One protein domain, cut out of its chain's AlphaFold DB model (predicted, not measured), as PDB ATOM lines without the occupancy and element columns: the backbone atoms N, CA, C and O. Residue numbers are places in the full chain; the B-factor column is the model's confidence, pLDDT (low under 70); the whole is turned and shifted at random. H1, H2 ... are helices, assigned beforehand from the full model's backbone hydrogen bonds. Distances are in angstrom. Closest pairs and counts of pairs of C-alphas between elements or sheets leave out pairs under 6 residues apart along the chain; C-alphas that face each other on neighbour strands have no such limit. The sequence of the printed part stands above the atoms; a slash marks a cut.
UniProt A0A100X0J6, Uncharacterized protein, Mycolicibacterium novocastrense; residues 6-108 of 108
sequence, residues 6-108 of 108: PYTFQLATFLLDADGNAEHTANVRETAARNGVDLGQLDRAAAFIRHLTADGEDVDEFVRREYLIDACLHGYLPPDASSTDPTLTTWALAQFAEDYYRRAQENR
ATOM      1  N   PRO A   6     252.256 104.052 275.828       96.25
ATOM      2  CA  PRO A   6     253.089 104.991 275.078       96.25
ATOM      3  C   PRO A   6     252.789 104.967 273.572       96.25
ATOM      4  O   PRO A   6     252.765 106.024 272.944       96.25
ATOM      5  N   TYR A   7     252.438 103.807 273.006       96.12
ATOM      6  CA  TYR A   7     251.982 103.726 271.616       96.12
ATOM      7  C   TYR A   7     250.661 104.470 271.379       96.12
ATOM      8  O   TYR A   7     250.491 105.119 270.348       96.12
ATOM      9  N   THR A   8     249.745 104.465 272.352       96.81
ATOM     10  CA  THR A   8     248.501 105.251 272.272       96.81
ATOM     11  C   THR A   8     248.784 106.753 272.231       96.81
ATOM     12  O   THR A   8     248.192 107.463 271.417       96.81
ATOM     13  N   PHE A   9     249.722 107.248 273.046       97.56
ATOM     14  CA  PHE A   9     250.146 108.650 272.972       97.56
ATOM     15  C   PHE A   9     250.848 108.975 271.654       97.56
ATOM     16  O   PHE A   9     250.567 110.018 271.075       97.56
ATOM     17  N   GLN A  10     251.683 108.076 271.132       97.12
ATOM     18  CA  GLN A  10     252.321 108.257 269.829       97.12
ATOM     19  C   GLN A  10     251.300 108.334 268.681       97.12
ATOM     20  O   GLN A  10     251.393 109.198 267.819       97.12
ATOM     21  N   LEU A  11     250.285 107.469 268.662       96.69
ATOM     22  CA  LEU A  11     249.215 107.573 267.665       96.69
ATOM     23  C   LEU A  11     248.409 108.866 267.827       96.69
ATOM     24  O   LEU A  11     247.944 109.433 266.837       96.69
ATOM     25  N   ALA A  12     248.250 109.347 269.059       97.12
ATOM     26  CA  ALA A  12     247.585 110.612 269.326       97.12
ATOM     27  C   ALA A  12     248.358 111.812 268.755       97.12
ATOM     28  O   ALA A  12     247.711 112.736 268.265       97.12
ATOM     29  N   THR A  13     249.699 111.799 268.752       96.62
ATOM     30  CA  THR A  13     250.483 112.860 268.091       96.62
ATOM     31  C   THR A  13     250.239 112.853 266.583       96.62
ATOM     32  O   THR A  13     249.827 113.869 266.030       96.62
ATOM     33  N   PHE A  14     250.313 111.684 265.938       95.50
ATOM     34  CA  PHE A  14     250.036 111.548 264.502       95.50
ATOM     35  C   PHE A  14     248.614 111.960 264.117       95.50
ATOM     36  O   PHE A  14     248.388 112.447 263.008       95.50
ATOM     37  N   LEU A  15     247.648 111.753 265.015       95.25
ATOM     38  CA  LEU A  15     246.270 112.192 264.820       95.25
ATOM     39  C   LEU A  15     246.147 113.722 264.839       95.25
ATOM     40  O   LEU A  15     245.327 114.273 264.108       95.25
ATOM     41  N   LEU A  16     246.932 114.405 265.672       94.56
ATOM     42  CA  LEU A  16     246.958 115.868 265.735       94.56
ATOM     43  C   LEU A  16     247.730 116.477 264.558       94.56
ATOM     44  O   LEU A  16     247.285 117.489 264.020       94.56
ATOM     45  N   ASP A  17     248.790 115.812 264.097       92.88
ATOM     46  CA  ASP A  17     249.569 116.204 262.911       92.88
ATOM     47  C   ASP A  17     248.782 116.075 261.599       92.88
ATOM     48  O   ASP A  17     249.209 116.572 260.559       92.88
ATOM     49  N   ALA A  18     247.614 115.424 261.632       86.50
ATOM     50  CA  ALA A  18     246.729 115.306 260.479       86.50
ATOM     51  C   ALA A  18     246.313 116.668 259.903       86.50
ATOM     52  O   ALA A  18     245.960 116.726 258.730       86.50
ATOM     53  N   ASP A  19     246.284 117.728 260.721       83.62
ATOM     54  CA  ASP A  19     245.915 119.103 260.342       83.62
ATOM     55  C   ASP A  19     244.662 119.192 259.440       83.62
ATOM     56  O   ASP A  19     244.612 119.867 258.415       83.62
ATOM     57  N   GLY A  20     243.622 118.421 259.783       80.88
ATOM     58  CA  GLY A  20     242.365 118.376 259.026       80.88
ATOM     59  C   GLY A  20     242.368 117.473 257.784       80.88
ATOM     60  O   GLY A  20     241.338 117.357 257.115       80.88
ATOM     61  N   ASN A  21     243.464 116.774 257.488       94.25
ATOM     62  CA  ASN A  21     243.507 115.729 256.472       94.25
ATOM     63  C   ASN A  21     242.679 114.509 256.918       94.25
ATOM     64  O   ASN A  21     243.068 113.738 257.804       94.25
ATOM     65  N   ALA A  22     241.526 114.325 256.273       93.38
ATOM     66  CA  ALA A  22     240.593 113.248 256.578       93.38
ATOM     67  C   ALA A  22     241.164 111.850 256.286       93.38
ATOM     68  O   ALA A  22     240.887 110.917 257.039       93.38
ATOM     69  N   GLU A  23     241.975 111.700 255.235       95.31
ATOM     70  CA  GLU A  23     242.601 110.422 254.882       95.31
ATOM     71  C   GLU A  23     243.643 110.025 255.930       95.31
ATOM     72  O   GLU A  23     243.605 108.913 256.453       95.31
ATOM     73  N   HIS A  24     244.517 110.956 256.322       94.94
ATOM     74  CA  HIS A  24     245.506 110.706 257.375       94.94
ATOM     75  C   HIS A  24     244.838 110.368 258.712       94.94
ATOM     76  O   HIS A  24     245.191 109.385 259.360       94.94
ATOM     77  N   THR A  25     243.799 111.122 259.081       95.25
ATOM     78  CA  THR A  25     242.983 110.854 260.277       95.25
ATOM     79  C   THR A  25     242.391 109.441 260.250       95.25
ATOM     80  O   THR A  25     242.447 108.723 261.252       95.25
ATOM     81  N   ALA A  26     241.826 109.024 259.112       96.06
ATOM     82  CA  ALA A  26     241.256 107.690 258.947       96.06
ATOM     83  C   ALA A  26     242.331 106.598 259.064       96.06
ATOM     84  O   ALA A  26     242.127 105.626 259.792       96.06
ATOM     85  N   ASN A  27     243.493 106.798 258.439       96.38
ATOM     86  CA  ASN A  27     244.615 105.860 258.481       96.38
ATOM     87  C   ASN A  27     245.154 105.660 259.906       96.38
ATOM     88  O   ASN A  27     245.425 104.524 260.312       96.38
ATOM     89  N   VAL A  28     245.269 106.731 260.701       96.06
ATOM     90  CA  VAL A  28     245.686 106.631 262.112       96.06
ATOM     91  C   VAL A  28     244.647 105.861 262.929       96.06
ATOM     92  O   VAL A  28     245.014 104.959 263.683       96.06
ATOM     93  N   ARG A  29     243.349 106.146 262.755       96.12
ATOM     94  CA  ARG A  29     242.271 105.429 263.465       96.12
ATOM     95  C   ARG A  29     242.213 103.947 263.099       96.12
ATOM     96  O   ARG A  29     242.044 103.111 263.983       96.12
ATOM     97  N   GLU A  30     242.373 103.605 261.823       96.62
ATOM     98  CA  GLU A  30     242.419 102.205 261.389       96.62
ATOM     99  C   GLU A  30     243.642 101.487 261.977       96.62
ATOM    100  O   GLU A  30     243.535 100.362 262.468       96.62
ATOM    101  N   THR A  31     244.795 102.158 261.992       94.75
ATOM    102  CA  THR A  31     246.021 101.635 262.603       94.75
ATOM    103  C   THR A  31     245.839 101.401 264.100       94.75
ATOM    104  O   THR A  31     246.195 100.330 264.586       94.75
ATOM    105  N   ALA A  32     245.228 102.343 264.821       93.81
ATOM    106  CA  ALA A  32     244.910 102.194 266.237       93.81
ATOM    107  C   ALA A  32     244.043 100.953 266.491       93.81
ATOM    108  O   ALA A  32     244.419 100.080 267.272       93.81
ATOM    109  N   ALA A  33     242.936 100.823 265.754       93.50
ATOM    110  CA  ALA A  33     242.018  99.698 265.896       93.50
ATOM    111  C   ALA A  33     242.693  98.351 265.586       93.50
ATOM    112  O   ALA A  33     242.511  97.384 266.329       93.50
ATOM    113  N   ARG A  34     243.515  98.283 264.528       91.88
ATOM    114  CA  ARG A  34     244.251  97.064 264.146       91.88
ATOM    115  C   ARG A  34     245.238  96.614 265.222       91.88
ATOM    116  O   ARG A  34     245.441  95.417 265.387       91.88
ATOM    117  N   ASN A  35     245.814  97.561 265.957       89.19
ATOM    118  CA  ASN A  35     246.762  97.302 267.040       89.19
ATOM    119  C   ASN A  35     246.090  97.237 268.423       89.19
ATOM    120  O   ASN A  35     246.768  97.262 269.449       89.19
ATOM    121  N   GLY A  36     244.756  97.141 268.471       90.12
ATOM    122  CA  GLY A  36     244.006  96.935 269.710       90.12
ATOM    123  C   GLY A  36     243.885  98.170 270.606       90.12
ATOM    124  O   GLY A  36     243.544  98.023 271.779       90.12
ATOM    125  N   VAL A  37     244.144  99.368 270.078       92.69
ATOM    126  CA  VAL A  37     243.918 100.636 270.781       92.69
ATOM    127  C   VAL A  37     242.449 101.039 270.627       92.69
ATOM    128  O   VAL A  37     241.939 101.158 269.510       92.69
ATOM    129  N   ASP A  38     241.762 101.268 271.748       93.62
ATOM    130  CA  ASP A  38     240.386 101.774 271.745       93.62
ATOM    131  C   ASP A  38     240.332 103.207 271.195       93.62
ATOM    132  O   ASP A  38     241.092 104.084 271.610       93.62
ATOM    133  N   LEU A  39     239.390 103.480 270.288       94.44
ATOM    134  CA  LEU A  39     239.278 104.804 269.668       94.44
ATOM    135  C   LEU A  39     238.860 105.884 270.675       94.44
ATOM    136  O   LEU A  39     239.293 107.027 270.553       94.44
ATOM    137  N   GLY A  40     238.075 105.531 271.698       95.31
ATOM    138  CA  GLY A  40     237.733 106.456 272.776       95.31
ATOM    139  C   GLY A  40     238.940 106.807 273.651       95.31
ATOM    140  O   GLY A  40     239.059 107.947 274.103       95.31
ATOM    141  N   GLN A  41     239.845 105.855 273.892       94.31
ATOM    142  CA  GLN A  41     241.136 106.111 274.540       94.31
ATOM    143  C   GLN A  41     242.028 107.001 273.677       94.31
ATOM    144  O   GLN A  41     242.566 107.979 274.196       94.31
ATOM    145  N   LEU A  42     242.118 106.725 272.374       96.38
ATOM    146  CA  LEU A  42     242.879 107.548 271.435       96.38
ATOM    147  C   LEU A  42     242.378 108.999 271.409       96.38
ATOM    148  O   LEU A  42     243.180 109.927 271.494       96.38
ATOM    149  N   ASP A  43     241.060 109.211 271.362       96.56
ATOM    150  CA  ASP A  43     240.463 110.552 271.369       96.56
ATOM    151  C   ASP A  43     240.780 111.310 272.673       96.56
ATOM    152  O   ASP A  43     241.111 112.500 272.646       96.56
ATOM    153  N   ARG A  44     240.749 110.622 273.825       96.94
ATOM    154  CA  ARG A  44     241.160 111.204 275.116       96.94
ATOM    155  C   ARG A  44     242.652 111.533 275.148       96.94
ATOM    156  O   ARG A  44     243.018 112.598 275.639       96.94
ATOM    157  N   ALA A  45     243.496 110.651 274.618       97.06
ATOM    158  CA  ALA A  45     244.932 110.881 274.523       97.06
ATOM    159  C   ALA A  45     245.235 112.098 273.638       97.06
ATOM    160  O   ALA A  45     245.980 112.976 274.060       97.06
ATOM    161  N   ALA A  46     244.592 112.227 272.476       96.94
ATOM    162  CA  ALA A  46     244.763 113.379 271.589       96.94
ATOM    163  C   ALA A  46     244.315 114.696 272.238       96.94
ATOM    164  O   ALA A  46     244.982 115.719 272.090       96.94
ATOM    165  N   ALA A  47     243.220 114.684 273.005       97.31
ATOM    166  CA  ALA A  47     242.814 115.853 273.781       97.31
ATOM    167  C   ALA A  47     243.876 116.245 274.822       97.31
ATOM    168  O   ALA A  47     244.201 117.423 274.951       97.31
ATOM    169  N   PHE A  48     244.448 115.267 275.528       97.19
ATOM    170  CA  PHE A  48     245.502 115.510 276.511       97.19
ATOM    171  C   PHE A  48     246.801 116.025 275.874       97.19
ATOM    172  O   PHE A  48     247.330 117.033 276.334       97.19
ATOM    173  N   ILE A  49     247.269 115.406 274.783       97.12
ATOM    174  CA  ILE A  49     248.456 115.871 274.048       97.12
ATOM    175  C   ILE A  49     248.271 117.319 273.588       97.12
ATOM    176  O   ILE A  49     249.169 118.132 273.774       97.12
ATOM    177  N   ARG A  50     247.087 117.683 273.078       96.25
ATOM    178  CA  ARG A  50     246.795 119.068 272.683       96.25
ATOM    179  C   ARG A  50     246.959 120.059 273.841       96.25
ATOM    180  O   ARG A  50     247.432 121.168 273.613       96.25
ATOM    181  N   HIS A  51     246.565 119.681 275.060       97.12
ATOM    182  CA  HIS A  51     246.781 120.513 276.246       97.12
ATOM    183  C   HIS A  51     248.268 120.643 276.585       97.12
ATOM    184  O   HIS A  51     248.734 121.763 276.758       97.12
ATOM    185  N   LEU A  52     249.023 119.540 276.577       96.56
ATOM    186  CA  LEU A  52     250.473 119.573 276.807       96.56
ATOM    187  C   LEU A  52     251.198 120.479 275.804       96.56
ATOM    188  O   LEU A  52     252.022 121.301 276.198       96.56
ATOM    189  N   THR A  53     250.849 120.384 274.517       95.12
ATOM    190  CA  THR A  53     251.405 121.264 273.481       95.12
ATOM    191  C   THR A  53     251.071 122.729 273.751       95.12
ATOM    192  O   THR A  53     251.931 123.594 273.599       95.12
ATOM    193  N   ALA A  54     249.831 123.029 274.157       95.56
ATOM    194  CA  ALA A  54     249.410 124.392 274.474       95.56
ATOM    195  C   ALA A  54     250.145 124.969 275.699       95.56
ATOM    196  O   ALA A  54     250.404 126.171 275.739       95.56
ATOM    197  N   ASP A  55     250.518 124.113 276.651       96.25
ATOM    198  CA  ASP A  55     251.302 124.468 277.837       96.25
ATOM    199  C   ASP A  55     252.816 124.584 277.547       96.25
ATOM    200  O   ASP A  55     253.585 125.001 278.415       96.25
ATOM    201  N   GLY A  56     253.249 124.275 276.319       95.31
ATOM    202  CA  GLY A  56     254.635 124.398 275.861       95.31
ATOM    203  C   GLY A  56     255.516 123.171 276.114       95.31
ATOM    204  O   GLY A  56     256.735 123.283 275.991       95.31
ATOM    205  N   GLU A  57     254.936 122.017 276.460       96.31
ATOM    206  CA  GLU A  57     255.681 120.758 276.601       96.31
ATOM    207  C   GLU A  57     256.153 120.256 275.225       96.31
ATOM    208  O   GLU A  57     255.409 120.277 274.239       96.31
ATOM    209  N   ASP A  58     257.387 119.749 275.173       95.56
ATOM    210  CA  ASP A  58     257.895 118.992 274.029       95.56
ATOM    211  C   ASP A  58     257.234 117.605 274.004       95.56
ATOM    212  O   ASP A  58     257.544 116.717 274.805       95.56
ATOM    213  N   VAL A  59     256.283 117.437 273.087       95.75
ATOM    214  CA  VAL A  59     255.480 116.218 272.978       95.75
ATOM    215  C   VAL A  59     256.312 115.013 272.534       95.75
ATOM    216  O   VAL A  59     256.041 113.899 272.986       95.75
ATOM    217  N   ASP A  60     257.332 115.206 271.698       93.81
ATOM    218  CA  ASP A  60     258.183 114.103 271.246       93.81
ATOM    219  C   ASP A  60     259.010 113.560 272.414       93.81
ATOM    220  O   ASP A  60     259.094 112.341 272.618       93.81
ATOM    221  N   GLU A  61     259.554 114.459 273.239       95.06
ATOM    222  CA  GLU A  61     260.254 114.086 274.469       95.06
ATOM    223  C   GLU A  61     259.301 113.474 275.506       95.06
ATOM    224  O   GLU A  61     259.667 112.507 276.181       95.06
ATOM    225  N   PHE A  62     258.068 113.976 275.616       96.12
ATOM    226  CA  PHE A  62     257.036 113.371 276.461       96.12
ATOM    227  C   PHE A  62     256.757 111.918 276.049       96.12
ATOM    228  O   PHE A  62     256.840 111.018 276.886       96.12
ATOM    229  N   VAL A  63     256.498 111.653 274.763       97.00
ATOM    230  CA  VAL A  63     256.244 110.289 274.263       97.00
ATOM    231  C   VAL A  63     257.459 109.390 274.501       97.00
ATOM    232  O   VAL A  63     257.305 108.251 274.954       97.00
ATOM    233  N   ARG A  64     258.679 109.893 274.273       96.69
ATOM    234  CA  ARG A  64     259.916 109.157 274.576       96.69
ATOM    235  C   ARG A  64     260.005 108.779 276.058       96.69
ATOM    236  O   ARG A  64     260.346 107.641 276.388       96.69
ATOM    237  N   ARG A  65     259.677 109.711 276.956       95.44
ATOM    238  CA  ARG A  65     259.664 109.496 278.411       95.44
ATOM    239  C   ARG A  65     258.626 108.455 278.821       95.44
ATOM    240  O   ARG A  65     258.938 107.597 279.643       95.44
ATOM    241  N   GLU A  66     257.438 108.479 278.224       96.31
ATOM    242  CA  GLU A  66     256.407 107.466 278.475       96.31
ATOM    243  C   GLU A  66     256.896 106.065 278.098       96.31
ATOM    244  O   GLU A  66     256.728 105.129 278.879       96.31
ATOM    245  N   TYR A  67     257.574 105.922 276.957       96.69
ATOM    246  CA  TYR A  67     258.180 104.653 276.561       96.69
ATOM    247  C   TYR A  67     259.275 104.172 277.523       96.69
ATOM    248  O   TYR A  67     259.353 102.977 277.797       96.69
ATOM    249  N   LEU A  68     260.123 105.073 278.033       95.00
ATOM    250  CA  LEU A  68     261.147 104.727 279.027       95.00
ATOM    251  C   LEU A  68     260.525 104.236 280.339       95.00
ATOM    252  O   LEU A  68     260.987 103.249 280.912       95.00
ATOM    253  N   ILE A  69     259.480 104.919 280.813       93.25
ATOM    254  CA  ILE A  69     258.755 104.537 282.030       93.25
ATOM    255  C   ILE A  69     258.098 103.170 281.836       93.25
ATOM    256  O   ILE A  69     258.259 102.293 282.683       93.25
ATOM    257  N   ASP A  70     257.403 102.971 280.714       95.25
ATOM    258  CA  ASP A  70     256.753 101.701 280.377       95.25
ATOM    259  C   ASP A  70     257.777 100.558 280.329       95.25
ATOM    260  O   ASP A  70     257.608  99.533 280.988       95.25
ATOM    261  N   ALA A  71     258.919 100.791 279.682       94.00
ATOM    262  CA  ALA A  71     260.009  99.829 279.585       94.00
ATOM    263  C   ALA A  71     260.591  99.419 280.934       94.00
ATOM    264  O   ALA A  71     260.868  98.237 281.153       94.00
ATOM    265  N   CYS A  72     260.763 100.383 281.837       91.31
ATOM    266  CA  CYS A  72     261.240 100.136 283.190       91.31
ATOM    267  C   CYS A  72     260.232  99.298 283.992       91.31
ATOM    268  O   CYS A  72     260.615  98.328 284.643       91.31
ATOM    269  N   LEU A  73     258.941  99.634 283.910       91.62
ATOM    270  CA  LEU A  73     257.878  98.938 284.643       91.62
ATOM    271  C   LEU A  73     257.628  97.518 284.121       91.62
ATOM    272  O   LEU A  73     257.330  96.617 284.905       91.62
ATOM    273  N   HIS A  74     257.753  97.318 282.811       92.56
ATOM    274  CA  HIS A  74     257.475  96.044 282.152       92.56
ATOM    275  C   HIS A  74     258.716  95.166 281.939       92.56
ATOM    276  O   HIS A  74     258.576  93.983 281.617       92.56
ATOM    277  N   GLY A  75     259.916  95.707 282.167       92.56
ATOM    278  CA  GLY A  75     261.178  94.968 282.140       92.56
ATOM    279  C   GLY A  75     261.676  94.612 280.738       92.56
ATOM    280  O   GLY A  75     262.405  93.633 280.588       92.56
ATOM    281  N   TYR A  76     261.284  95.372 279.710       92.38
ATOM    282  CA  TYR A  76     261.777  95.182 278.338       92.38
ATOM    283  C   TYR A  76     262.963  96.092 277.974       92.38
ATOM    284  O   TYR A  76     263.445  96.056 276.844       92.38
ATOM    285  N   LEU A  77     263.479  96.851 278.945       92.25
ATOM    286  CA  LEU A  77     264.818  97.440 278.914       92.25
ATOM    287  C   LEU A  77     265.684  96.879 280.053       92.25
ATOM    288  O   LEU A  77     265.148  96.518 281.107       92.25
ATOM    289  N   PRO A  78     267.018  96.836 279.877       86.25
ATOM    290  CA  PRO A  78     267.943  96.534 280.962       86.25
ATOM    291  C   PRO A  78     267.777  97.500 282.150       86.25
ATOM    292  O   PRO A  78     267.530  98.688 281.941       86.25
ATOM    293  N   PRO A  79     267.947  97.034 283.400       82.25
ATOM    294  CA  PRO A  79     267.794  97.875 284.590       82.25
ATOM    295  C   PRO A  79     268.879  98.958 284.725       82.25
ATOM    296  O   PRO A  79     268.704  99.905 285.486       82.25
ATOM    297  N   ASP A  80     269.995  98.817 284.012       84.88
ATOM    298  CA  ASP A  80     271.092  99.782 283.918       84.88
ATOM    299  C   ASP A  80     270.972 100.720 282.703       84.88
ATOM    300  O   ASP A  80     271.850 101.557 282.485       84.88
ATOM    301  N   ALA A  81     269.885 100.622 281.926       87.31
ATOM    302  CA  ALA A  81     269.621 101.530 280.819       87.31
ATOM    303  C   ALA A  81     269.481 102.975 281.324       87.31
ATOM    304  O   ALA A  81     268.674 103.279 282.205       87.31
ATOM    305  N   SER A  82     270.262 103.888 280.743       87.00
ATOM    306  CA  SER A  82     270.204 105.304 281.102       87.00
ATOM    307  C   SER A  82     269.055 106.006 280.382       87.00
ATOM    308  O   SER A  82     268.948 105.942 279.159       87.00
ATOM    309  N   SER A  83     268.250 106.784 281.110       85.12
ATOM    310  CA  SER A  83     267.197 107.626 280.518       85.12
ATOM    311  C   SER A  83     267.739 108.733 279.601       85.12
ATOM    312  O   SER A  83     266.986 109.324 278.819       85.12
ATOM    313  N   THR A  84     269.040 109.023 279.702       88.81
ATOM    314  CA  THR A  84     269.761 110.003 278.878       88.81
ATOM    315  C   THR A  84     270.578 109.355 277.760       88.81
ATOM    316  O   THR A  84     271.390 110.039 277.139       88.81
ATOM    317  N   ASP A  85     270.438 108.046 277.530       89.94
ATOM    318  CA  ASP A  85     271.097 107.369 276.415       89.94
ATOM    319  C   ASP A  85     270.525 107.882 275.077       89.94
ATOM    320  O   ASP A  85     269.328 107.717 274.822       89.94
ATOM    321  N   PRO A  86     271.344 108.497 274.201       89.50
ATOM    322  CA  PRO A  86     270.870 109.047 272.931       89.50
ATOM    323  C   PRO A  86     270.449 107.971 271.919       89.50
ATOM    324  O   PRO A  86     269.785 108.288 270.934       89.50
ATOM    325  N   THR A  87     270.825 106.707 272.130       91.62
ATOM    326  CA  THR A  87     270.412 105.585 271.276       91.62
ATOM    327  C   THR A  87     268.987 105.116 271.579       91.62
ATOM    328  O   THR A  87     268.323 104.564 270.698       91.62
ATOM    329  N   LEU A  88     268.469 105.418 272.778       93.06
ATOM    330  CA  LEU A  88     267.083 105.172 273.188       93.06
ATOM    331  C   LEU A  88     266.144 106.248 272.629       93.06
ATOM    332  O   LEU A  88     265.485 107.003 273.350       93.06
ATOM    333  N   THR A  89     266.107 106.310 271.300       94.94
ATOM    334  CA  THR A  89     265.156 107.120 270.535       94.94
ATOM    335  C   THR A  89     263.734 106.579 270.690       94.94
ATOM    336  O   THR A  89     263.544 105.388 270.949       94.94
ATOM    337  N   THR A  90     262.720 107.416 270.453       95.19
ATOM    338  CA  THR A  90     261.307 106.987 270.442       95.19
ATOM    339  C   THR A  90     261.081 105.797 269.511       95.19
ATOM    340  O   THR A  90     260.366 104.866 269.866       95.19
ATOM    341  N   TRP A  91     261.744 105.775 268.350       94.81
ATOM    342  CA  TRP A  91     261.670 104.647 267.423       94.81
ATOM    343  C   TRP A  91     262.226 103.354 268.030       94.81
ATOM    344  O   TRP A  91     261.545 102.332 268.000       94.81
ATOM    345  N   ALA A  92     263.430 103.392 268.613       94.81
ATOM    346  CA  ALA A  92     264.049 102.212 269.220       94.81
ATOM    347  C   ALA A  92     263.198 101.665 270.375       94.81
ATOM    348  O   ALA A  92     262.946 100.465 270.461       94.81
ATOM    349  N   LEU A  93     262.689 102.562 271.221       96.31
ATOM    350  CA  LEU A  93     261.825 102.196 272.335       96.31
ATOM    351  C   LEU A  93     260.489 101.595 271.874       96.31
ATOM    352  O   LEU A  93     260.029 100.622 272.469       96.31
ATOM    353  N   ALA A  94     259.902 102.122 270.795       94.88
ATOM    354  CA  ALA A  94     258.694 101.564 270.200       94.88
ATOM    355  C   ALA A  94     258.918 100.140 269.667       94.88
ATOM    356  O   ALA A  94     258.044  99.294 269.829       94.88
ATOM    357  N   GLN A  95     260.092  99.839 269.092       94.88
ATOM    358  CA  GLN A  95     260.427  98.471 268.671       94.88
ATOM    359  C   GLN A  95     260.525  97.509 269.865       94.88
ATOM    360  O   GLN A  95     260.007  96.396 269.798       94.88
ATOM    361  N   PHE A  96     261.141  97.934 270.975       94.94
ATOM    362  CA  PHE A  96     261.210  97.103 272.183       94.94
ATOM    363  C   PHE A  96     259.831  96.859 272.802       94.94
ATOM    364  O   PHE A  96     259.528  95.732 273.197       94.94
ATOM    365  N   ALA A  97     258.993  97.897 272.850       95.06
ATOM    366  CA  ALA A  97     257.619  97.778 273.314       95.06
ATOM    367  C   ALA A  97     256.826  96.808 272.424       95.06
ATOM    368  O   ALA A  97     256.199  95.886 272.940       95.06
ATOM    369  N   GLU A  98     256.895  96.958 271.099       92.25
ATOM    370  CA  GLU A  98     256.205  96.074 270.152       92.25
ATOM    371  C   GLU A  98     256.596  94.607 270.360       92.25
ATOM    372  O   GLU A  98     255.730  93.747 270.532       92.25
ATOM    373  N   ASP A  99     257.894  94.311 270.447       93.38
ATOM    374  CA  ASP A  99     258.372  92.954 270.715       93.38
ATOM    375  C   ASP A  99     257.868  92.396 272.054       93.38
ATOM    376  O   ASP A  99     257.510  91.215 272.134       93.38
ATOM    377  N   TYR A 100     257.814  93.220 273.103       93.69
ATOM    378  CA  TYR A 100     257.278  92.827 274.406       93.69
ATOM    379  C   TYR A 100     255.776  92.520 274.342       93.69
ATOM    380  O   TYR A 100     255.345  91.428 274.731       93.69
ATOM    381  N   TYR A 101     254.974  93.458 273.833       91.50
ATOM    382  CA  TYR A 101     253.518  93.332 273.796       91.50
ATOM    383  C   TYR A 101     253.063  92.227 272.838       91.50
ATOM    384  O   TYR A 101     252.128  91.496 273.170       91.50
ATOM    385  N   ARG A 102     253.761  92.024 271.715       89.00
ATOM    386  CA  ARG A 102     253.513  90.906 270.798       89.00
ATOM    387  C   ARG A 102     253.739  89.553 271.476       89.00
ATOM    388  O   ARG A 102     252.840  88.713 271.478       89.00
ATOM    389  N   ARG A 103     254.874  89.357 272.158       88.88
ATOM    390  CA  ARG A 103     255.143  88.124 272.931       88.88
ATOM    391  C   ARG A 103     254.131  87.909 274.057       88.88
ATOM    392  O   ARG A 103     253.770  86.772 274.361       88.88
ATOM    393  N   ALA A 104     253.660  88.980 274.695       84.75
ATOM    394  CA  ALA A 104     252.637  88.895 275.737       84.75
ATOM    395  C   ALA A 104     251.257  88.475 275.195       84.75
ATOM    396  O   ALA A 104     250.436  87.959 275.956       84.75
ATOM    397  N   GLN A 105     250.986  88.698 273.906       78.12
ATOM    398  CA  GLN A 105     249.777  88.231 273.224       78.12
ATOM    399  C   GLN A 105     249.906  86.778 272.746       78.12
ATOM    400  O   GLN A 105     248.937  86.036 272.853       78.12
ATOM    401  N   GLU A 106     251.089  86.356 272.289       78.75
ATOM    402  CA  GLU A 106     251.371  84.978 271.843       78.75
ATOM    403  C   GLU A 106     251.296  83.939 272.983       78.75
ATOM    404  O   GLU A 106     250.998  82.774 272.739       78.75
ATOM    405  N   ASN A 107     251.554  84.352 274.228       63.44
ATOM    406  CA  ASN A 107     251.538  83.480 275.412       63.44
ATOM    407  C   ASN A 107     250.176  83.436 276.145       63.44
ATOM    408  O   ASN A 107     250.129  83.063 277.321       63.44
ATOM    409  N   ARG A 108     249.086  83.859 275.495       57.19
ATOM    410  CA  ARG A 108     247.709  83.798 276.020       57.19
ATOM    411  C   ARG A 108     246.899  82.704 275.344       57.19
ATOM    412  O   ARG A 108     246.060  82.119 276.063       57.19
TER     413      ARG A 108
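AT A GLANCE: This is residues 6 to 108 of the 108 residues of an uncharacterized protein of Mycolicibacterium novocastrense (UniProt A0A100X0J6). Helix H1 lies in the middle of a flat, all-helix domain, with H2 on one side of it and H4 on the other, both running opposite ways to H1 at shallow tilts, while H3 crosses H1 nearly at a right angle. H5 packs on H4 with its first half, and its far end sticks out with residues 102 to 108; the long link of residues 75 to 89 loops out at the end of the domain away from H2. The printed part has 103 residues with five named helices, H1 to H5 in chain order, and no named strand. It is compact, with a radius of gyration of the C-alphas of 14.4 A and spans of 42 by 37 by 19 A.

HOW THE PARTS SIT: H1, residues 6 to 16, and H2, residues 22 to 34, form a helical hairpin, opposite ways at a shallow tilt of 15 degrees; their closest C-alphas, those of Leu 15 and Thr 25, are 5.8 A apart. H3, residues 39 to 54, touches H1 about perpendicular, only just beyond steep at 72 degrees, with the C-alphas of Ala 12 and Ala 46 closest at 4.6 A. H2 and H3 touch only at the corner, closest at the C-alphas of Ala 33 and Leu 39, 6.9 A. H4, residues 59 to 74, touches H1 opposite ways at a shallow tilt of 19 degrees, closest at the C-alphas of Pro 6 and Tyr 67, 5.3 A. H3 and H4 only just touch, and only at the corner, with 3 pairs of C-alphas within 8 A. H5, residues 90 to 106, touches H4 with residues 90 to 97 alone, the same way at a steep tilt of 39 degrees; the C-alphas of Arg 64 and Thr 90 are closest, 4.9 A. H5 is close to H1 but not clearly touching, and apart from H2 and H3. In the five helices every O i to N i+4 pair is within hydrogen-bond range.

IN THESE COORDINATES: H1 begins at C-alpha 6, (253.089, 104.991, 275.078). From first to last C-alpha, H3 measures 22.6 A, H4 22.3 A and H5, the longest helix with 17 residues, 24.2 A. H5 ends at C-alpha 106, (251.371, 84.978, 271.843).

THE WHOLE: The two C-alphas farthest apart are those of Ala 22 and Asp 80, at 43.1 A. The printed part has no cut. The links from H1 to H2, H2 to H3 and H3 to H4 are tight; that from H4 to H5, 15 residues, is long. Mean pLDDT of the printed part is 92.7, and residues 107 to 108 are under 70.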